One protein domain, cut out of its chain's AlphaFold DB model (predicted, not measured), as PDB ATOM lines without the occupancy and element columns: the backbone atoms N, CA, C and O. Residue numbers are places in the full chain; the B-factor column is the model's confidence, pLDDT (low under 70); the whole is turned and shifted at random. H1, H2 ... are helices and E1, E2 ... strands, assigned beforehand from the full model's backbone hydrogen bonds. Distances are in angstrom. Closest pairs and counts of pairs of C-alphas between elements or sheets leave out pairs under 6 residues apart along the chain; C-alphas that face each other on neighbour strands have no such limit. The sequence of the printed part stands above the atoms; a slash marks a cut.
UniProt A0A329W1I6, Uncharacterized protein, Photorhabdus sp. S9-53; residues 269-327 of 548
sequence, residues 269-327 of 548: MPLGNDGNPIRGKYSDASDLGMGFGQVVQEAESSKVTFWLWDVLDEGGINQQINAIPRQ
ATOM      1  N   MET A 269      -6.834  17.312  26.985       87.69
ATOM      2  CA  MET A 269      -6.536  16.472  28.144       87.69
ATOM      3  C   MET A 269      -5.629  15.294  27.759       87.69
ATOM      4  O   MET A 269      -5.883  14.655  26.729       87.69
ATOM      5  N   PRO A 270      -4.569  15.010  28.540       86.56
ATOM      6  CA  PRO A 270      -3.755  13.818  28.342       86.56
ATOM      7  C   PRO A 270      -4.587  12.570  28.622       86.56
ATOM      8  O   PRO A 270      -5.456  12.577  29.495       86.56
ATOM      9  N   LEU A 271      -4.329  11.507  27.867       86.38
ATOM     10  CA  LEU A 271      -4.933  10.201  28.088       86.38
ATOM     11  C   LEU A 271      -3.997   9.342  28.941       86.38
ATOM     12  O   LEU A 271      -2.787   9.320  28.713       86.38
ATOM     13  N   GLY A 272      -4.566   8.641  29.919       83.56
ATOM     14  CA  GLY A 272      -3.866   7.602  30.666       83.56
ATOM     15  C   GLY A 272      -3.612   6.357  29.815       83.56
ATOM     16  O   GLY A 272      -4.115   6.226  28.699       83.56
ATOM     17  N   ASN A 273      -2.868   5.399  30.369       81.75
ATOM     18  CA  ASN A 273      -2.597   4.109  29.714       81.75
ATOM     19  C   ASN A 273      -3.868   3.296  29.403       81.75
ATOM     20  O   ASN A 273      -3.855   2.431  28.533       81.75
ATOM     21  N   ASP A 274      -4.958   3.561  30.118       85.12
ATOM     22  CA  ASP A 274      -6.280   2.971  29.902       85.12
ATOM     23  C   ASP A 274      -7.096   3.692  28.811       85.12
ATOM     24  O   ASP A 274      -8.233   3.311  28.537       85.12
ATOM     25  N   GLY A 275      -6.533   4.736  28.193       83.94
ATOM     26  CA  GLY A 275      -7.184   5.569  27.185       83.94
ATOM     27  C   GLY A 275      -8.157   6.608  27.750       83.94
ATOM     28  O   GLY A 275      -8.756   7.347  26.968       83.94
ATOM     29  N   ASN A 276      -8.318   6.707  29.075       89.06
ATOM     30  CA  ASN A 276      -9.242   7.659  29.688       89.06
ATOM     31  C   ASN A 276      -8.592   9.040  29.896       89.06
ATOM     32  O   ASN A 276      -7.401   9.120  30.209       89.06
ATOM     33  N   PRO A 277      -9.353  10.148  29.771       89.19
ATOM     34  CA  PRO A 277      -8.835  11.484  30.044       89.19
ATOM     35  C   PRO A 277      -8.410  11.653  31.502       89.19
ATOM     36  O   PRO A 277      -9.167  11.367  32.433       89.19
ATOM     37  N   ILE A 278      -7.214  12.191  31.697       87.50
ATOM     38  CA  ILE A 278      -6.696  12.556  33.009       87.50
ATOM     39  C   ILE A 278      -7.283  13.903  33.419       87.50
ATOM     40  O   ILE A 278      -7.252  14.867  32.652       87.50
ATOM     41  N   ARG A 279      -7.780  13.989  34.658       85.12
ATOM     42  CA  ARG A 279      -8.213  15.250  35.276       85.12
ATOM     43  C   ARG A 279      -7.002  16.109  35.628       85.12
ATOM     44  O   ARG A 279      -6.467  16.048  36.738       85.12
ATOM     45  N   GLY A 280      -6.544  16.837  34.620       85.19
ATOM     46  CA  GLY A 280      -5.402  17.729  34.676       85.19
ATOM     47  C   GLY A 280      -5.723  19.112  35.233       85.19
ATOM     48  O   GLY A 280      -6.857  19.574  35.138       85.19
ATOM     49  N   LYS A 281      -4.700  19.786  35.757       86.38
ATOM     50  CA  LYS A 281      -4.724  21.214  36.083       86.38
ATOM     51  C   LYS A 281      -4.034  21.992  34.974       86.38
ATOM     52  O   LYS A 281      -2.917  21.646  34.580       86.38
ATOM     53  N   TYR A 282      -4.691  23.041  34.492       86.25
ATOM     54  CA  TYR A 282      -4.099  23.926  33.498       86.25
ATOM     55  C   TYR A 282      -3.177  24.963  34.126       86.25
ATOM     56  O   TYR A 282      -3.544  25.651  35.075       86.25
ATOM     57  N   SER A 283      -2.008  25.136  33.526       83.06
ATOM     58  CA  SER A 283      -1.060  26.204  33.831       83.06
ATOM     59  C   SER A 283      -0.710  26.987  32.566       83.06
ATOM     60  O   SER A 283      -0.948  26.526  31.446       83.06
ATOM     61  N   ASP A 284      -0.148  28.183  32.725       79.44
ATOM     62  CA  ASP A 284       0.376  28.941  31.591       79.44
ATOM     63  C   ASP A 284       1.651  28.260  31.061       79.44
ATOM     64  O   ASP A 284       2.583  27.961  31.813       79.44
ATOM     65  N   ALA A 285       1.705  27.992  29.756       77.44
ATOM     66  CA  ALA A 285       2.875  27.392  29.124       77.44
ATOM     67  C   ALA A 285       4.121  28.284  29.235       77.44
ATOM     68  O   ALA A 285       5.245  27.781  29.260       77.44
ATOM     69  N   SER A 286       3.943  29.604  29.284       71.56
ATOM     70  CA  SER A 286       5.036  30.571  29.276       71.56
ATOM     71  C   SER A 286       5.816  30.595  30.592       71.56
ATOM     72  O   SER A 286       7.041  30.777  30.541       71.56
ATOM     73  N   ASP A 287       5.138  30.321  31.712       68.31
ATOM     74  CA  ASP A 287       5.720  30.154  33.052       68.31
ATOM     75  C   ASP A 287       6.640  28.929  33.116       68.31
ATOM     76  O   ASP A 287       7.630  28.909  33.841       68.31
ATOM     77  N   LEU A 288       6.352  27.928  32.283       66.12
ATOM     78  CA  LEU A 288       7.095  26.674  32.182       66.12
ATOM     79  C   LEU A 288       8.123  26.677  31.037       66.12
ATOM     80  O   LEU A 288       8.765  25.666  30.763       66.12
ATOM     81  N   GLY A 289       8.277  27.799  30.325       61.62
ATOM     82  CA  GLY A 289       9.175  27.895  29.169       61.62
ATOM     83  C   GLY A 289       8.703  27.119  27.930       61.62
ATOM     84  O   GLY A 289       9.480  26.917  27.001       61.62
ATOM     85  N   MET A 290       7.430  26.721  27.887       65.25
ATOM     86  CA  MET A 290       6.816  25.855  26.870       65.25
ATOM     87  C   MET A 290       6.057  26.624  25.773       65.25
ATOM     88  O   MET A 290       5.308  26.042  24.988       65.25
ATOM     89  N   GLY A 291       6.248  27.942  25.695       70.94
ATOM     90  CA  GLY A 291       5.638  28.803  24.681       70.94
ATOM     91  C   GLY A 291       4.372  29.499  25.173       70.94
ATOM     92  O   GLY A 291       4.394  30.113  26.231       70.94
ATOM     93  N   PHE A 292       3.299  29.457  24.376       76.19
ATOM     94  CA  PHE A 292       2.038  30.164  24.639       76.19
ATOM     95  C   PHE A 292       0.842  29.216  24.578       76.19
ATOM     96  O   PHE A 292       0.783  28.347  23.696       76.19
ATOM     97  N   GLY A 293      -0.132  29.474  25.447       83.00
ATOM     98  CA  GLY A 293      -1.338  28.675  25.637       83.00
ATOM     99  C   GLY A 293      -1.389  28.095  27.047       83.00
ATOM    100  O   GLY A 293      -0.464  28.277  27.837       83.00
ATOM    101  N   GLN A 294      -2.468  27.387  27.354       85.69
ATOM    102  CA  GLN A 294      -2.581  26.638  28.601       85.69
ATOM    103  C   GLN A 294      -2.177  25.181  28.389       85.69
ATOM    104  O   GLN A 294      -2.526  24.592  27.370       85.69
ATOM    105  N   VAL A 295      -1.475  24.588  29.345       84.69
ATOM    106  CA  VAL A 295      -0.948  23.214  29.276       84.69
ATOM    107  C   VAL A 295      -1.288  22.441  30.536       84.69
ATOM    108  O   VAL A 295      -1.505  23.039  31.584       84.69
ATOM    109  N   VAL A 296      -1.323  21.115  30.430       85.75
ATOM    110  CA  VAL A 296      -1.563  20.215  31.559       85.75
ATOM    111  C   VAL A 296      -0.255  19.520  31.903       85.75
ATOM    112  O   VAL A 296       0.231  18.698  31.127       85.75
ATOM    113  N   GLN A 297       0.321  19.860  33.054       79.38
ATOM    114  CA  GLN A 297       1.520  19.200  33.600       79.38
ATOM    115  C   GLN A 297       1.267  18.540  34.953       79.38
ATOM    116  O   GLN A 297       2.064  17.726  35.403       79.38
ATOM    117  N   GLU A 298       0.157  18.878  35.598       84.12
ATOM    118  CA  GLU A 298      -0.229  18.341  36.894       84.12
ATOM    119  C   GLU A 298      -1.655  17.808  36.826       84.12
ATOM    120  O   GLU A 298      -2.430  18.162  35.937       84.12
ATOM    121  N   ALA A 299      -2.009  16.968  37.790       86.25
ATOM    122  CA  ALA A 299      -3.349  16.433  37.977       86.25
ATOM    123  C   ALA A 299      -3.841  16.696  39.407       86.25
ATOM    124  O   ALA A 299      -3.093  17.133  40.282       86.25
ATOM    125  N   GLU A 300      -5.115  16.406  39.677       84.69
ATOM    126  CA  GLU A 300      -5.672  16.503  41.038       84.69
ATOM    127  C   GLU A 300      -4.948  15.589  42.042       84.69
ATOM    128  O   GLU A 300      -4.794  15.938  43.211       84.69
ATOM    129  N   SER A 301      -4.469  14.428  41.583       87.81
ATOM    130  CA  SER A 301      -3.731  13.463  42.398       87.81
ATOM    131  C   SER A 301      -2.223  13.607  42.205       87.81
ATOM    132  O   SER A 301      -1.730  13.561  41.076       87.81
ATOM    133  N   SER A 302      -1.466  13.663  43.305       87.56
ATOM    134  CA  SER A 302       0.002  13.640  43.265       87.56
ATOM    135  C   SER A 302       0.539  12.378  42.593       87.56
ATOM    136  O   SER A 302       1.497  12.460  41.842       87.56
ATOM    137  N   LYS A 303      -0.111  11.218  42.774       87.75
ATOM    138  CA  LYS A 303       0.291   9.968  42.105       87.75
ATOM    139  C   LYS A 303       0.188  10.081  40.581       87.75
ATOM    140  O   LYS A 303       1.081   9.639  39.873       87.75
ATOM    141  N   VAL A 304      -0.901  10.673  40.089       86.19
ATOM    142  CA  VAL A 304      -1.112  10.885  38.650       86.19
ATOM    143  C   VAL A 304      -0.186  11.975  38.119       86.19
ATOM    144  O   VAL A 304       0.294  11.862  37.003       86.19
ATOM    145  N   THR A 305       0.109  12.993  38.925       85.19
ATOM    146  CA  THR A 305       1.097  14.026  38.588       85.19
ATOM    147  C   THR A 305       2.491  13.428  38.444       85.19
ATOM    148  O   THR A 305       3.135  13.656  37.431       85.19
ATOM    149  N   PHE A 306       2.925  12.596  39.396       84.62
ATOM    150  CA  PHE A 306       4.195  11.885  39.284       84.62
ATOM    151  C   PHE A 306       4.221  10.975  38.067       84.62
ATOM    152  O   PHE A 306       5.204  11.003  37.355       84.62
ATOM    153  N   TRP A 307       3.142  10.242  37.776       83.88
ATOM    154  CA  TRP A 307       3.057   9.461  36.543       83.88
ATOM    155  C   TRP A 307       3.109  10.336  35.280       83.88
ATOM    156  O   TRP A 307       3.766   9.966  34.322       83.88
ATOM    157  N   LEU A 308       2.447  11.499  35.259       78.50
ATOM    158  CA  LEU A 308       2.524  12.429  34.129       78.50
ATOM    159  C   LEU A 308       3.959  12.909  33.934       78.50
ATOM    160  O   LEU A 308       4.441  12.904  32.810       78.50
ATOM    161  N   TRP A 309       4.634  13.308  35.011       79.69
ATOM    162  CA  TRP A 309       6.035  13.713  34.961       79.69
ATOM    163  C   TRP A 309       6.923  12.567  34.524       79.69
ATOM    164  O   TRP A 309       7.723  12.770  33.634       79.69
ATOM    165  N   ASP A 310       6.719  11.373  35.064       75.69
ATOM    166  CA  ASP A 310       7.431  10.159  34.692       75.69
ATOM    167  C   ASP A 310       7.231   9.845  33.208       75.69
ATOM    168  O   ASP A 310       8.195   9.715  32.490       75.69
ATOM    169  N   VAL A 311       6.023   9.893  32.650       70.19
ATOM    170  CA  VAL A 311       5.835   9.703  31.197       70.19
ATOM    171  C   VAL A 311       6.440  10.847  30.368       70.19
ATOM    172  O   VAL A 311       6.882  10.630  29.237       70.19
ATOM    173  N   LEU A 312       6.483  12.065  30.910       67.50
ATOM    174  CA  LEU A 312       7.173  13.199  30.290       67.50
ATOM    175  C   LEU A 312       8.713  13.112  30.431       67.50
ATOM    176  O   LEU A 312       9.404  13.714  29.609       67.50
ATOM    177  N   ASP A 313       9.237  12.363  31.413       60.09
ATOM    178  CA  ASP A 313      10.657  12.261  31.817       60.09
ATOM    179  C   ASP A 313      11.298  10.913  31.381       60.09
ATOM    180  O   ASP A 313      12.294  10.908  30.657       60.09
ATOM    181  N   GLU A 314      10.670   9.760  31.672       45.16
ATOM    182  CA  GLU A 314      10.882   8.411  31.089       45.16
ATOM    183  C   GLU A 314      10.602   8.339  29.582       45.16
ATOM    184  O   GLU A 314      10.862   7.312  28.949       45.16
ATOM    185  N   GLY A 315      10.116   9.420  28.967       39.22
ATOM    186  CA  GLY A 315       9.801   9.497  27.542       39.22
ATOM    187  C   GLY A 315      10.929   9.083  26.588       39.22
ATOM    188  O   GLY A 315      10.664   8.973  25.392       39.22
ATOM    189  N   GLY A 316      12.158   8.822  27.058       46.00
ATOM    190  CA  GLY A 316      13.199   8.162  26.272       46.00
ATOM    191  C   GLY A 316      13.307   8.781  24.878       46.00
ATOM    192  O   GLY A 316      13.577   9.964  24.747       46.00
ATOM    193  N   ILE A 317      13.014   8.010  23.830       40.38
ATOM    194  CA  ILE A 317      13.059   8.397  22.406       40.38
ATOM    195  C   ILE A 317      12.118   9.563  21.990       40.38
ATOM    196  O   ILE A 317      12.080   9.906  20.812       40.38
ATOM    197  N   ASN A 318      11.425  10.245  22.913       38.50
ATOM    198  CA  ASN A 318      10.570  11.411  22.640       38.50
ATOM    199  C   ASN A 318      10.530  12.432  23.812       38.50
ATOM    200  O   ASN A 318       9.474  12.670  24.394       38.50
ATOM    201  N   GLN A 319      11.657  13.062  24.165       42.31
ATOM    202  CA  GLN A 319      11.791  14.000  25.309       42.31
ATOM    203  C   GLN A 319      11.093  15.379  25.162       42.31
ATOM    204  O   GLN A 319      11.688  16.415  25.469       42.31
ATOM    205  N   GLN A 320       9.848  15.457  24.684       51.38
ATOM    206  CA  GLN A 320       9.083  16.712  24.677       51.38
ATOM    207  C   GLN A 320       7.643  16.539  25.171       51.38
ATOM    208  O   GLN A 320       7.091  15.444  25.217       51.38
ATOM    209  N   ILE A 321       7.016  17.687  25.461       52.47
ATOM    210  CA  ILE A 321       5.648  17.975  25.958       52.47
ATOM    211  C   ILE A 321       4.516  17.327  25.108       52.47
ATOM    212  O   ILE A 321       3.324  17.542  25.315       52.47
ATOM    213  N   ASN A 322       4.902  16.544  24.110       58.09
ATOM    214  CA  ASN A 322       4.150  16.032  22.988       58.09
ATOM    215  C   ASN A 322       4.104  14.487  22.963       58.09
ATOM    216  O   ASN A 322       3.539  13.922  22.040       58.09
ATOM    217  N   ALA A 323       4.695  13.776  23.929       60.53
ATOM    218  CA  ALA A 323       4.757  12.309  23.884       60.53
ATOM    219  C   ALA A 323       3.447  11.601  24.294       60.53
ATOM    220  O   ALA A 323       3.242  10.435  23.967       60.53
ATOM    221  N   ILE A 324       2.552  12.296  25.005       75.94
ATOM    222  CA  ILE A 324       1.337  11.703  25.584       75.94
ATOM    223  C   ILE A 324       0.155  11.843  24.611       75.94
ATOM    224  O   ILE A 324      -0.124  12.974  24.192       75.94
ATOM    225  N   PRO A 325      -0.582  10.757  24.288       80.88
ATOM    226  CA  PRO A 325      -1.833  10.826  23.534       80.88
ATOM    227  C   PRO A 325      -2.856  11.762  24.186       80.88
ATOM    228  O   PRO A 325      -2.923  11.893  25.408       80.88
ATOM    229  N   ARG A 326      -3.674  12.429  23.371       84.19
ATOM    230  CA  ARG A 326      -4.571  13.496  23.833       84.19
ATOM    231  C   ARG A 326      -6.006  13.243  23.394       84.19
ATOM    232  O   ARG A 326      -6.255  12.771  22.286       84.19
ATOM    233  N   GLN A 327      -6.956  13.610  24.248       87.06
ATOM    234  CA  GLN A 327      -8.375  13.453  23.954       87.06
ATOM    235  C   GLN A 327      -8.783  14.268  22.715       87.06
ATOM    236  O   GLN A 327      -8.484  15.461  22.592       87.06
TER     237      GLN A 327
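Overview. This is residues 269 to 327 of the 548 residues of an uncharacterized protein of Photorhabdus sp. S9-53 (UniProt A0A329W1I6). This model has little regular structure: a two-stranded hairpin, E1 and E2, makes a corner with one helix, H1, and loops make up the rest. From H1 residues 314 to 327 fold back toward the first printed residues. The 59 printed residues include, in order, E1, E2 and H1, class mixed, with 23 residues in named elements; the sheet E1 - E2 is antiparallel. The whole is compact, radius of gyration of the C-alphas 11.0 A, spanning 29 by 27 by 21 A.

Arrangement. Look first at E1, residues 280 to 284, and E2, residues 294 to 299, a hairpin with directions at 139 degrees. You will find N 281 and O 298 within hydrogen-bond range at 2.8 A. After a tight link comes H1, residues 302 to 313; its closest C-alphas to E2 are those of Thr 305 and Glu 298, 4.8 A apart. E1 and H1 are only just apart, closest 8.4 A. In H1 every O i to N i+4 pair is within hydrogen-bond range.

Along the chain. Find C-alpha 280 at (-5.402, 17.729, 34.676); E1 runs 13.0 A from there. E2 measures 13.9 A. H1 runs 15.7 A to C-alpha 313 at (10.657, 12.261, 31.817).

Size, cuts and confidence. The printed part has no cut, and its first and last C-alphas are 5.5 A apart. No link is long. Confidence is low, under 70, at residues 287 to 290 and 312 to 323.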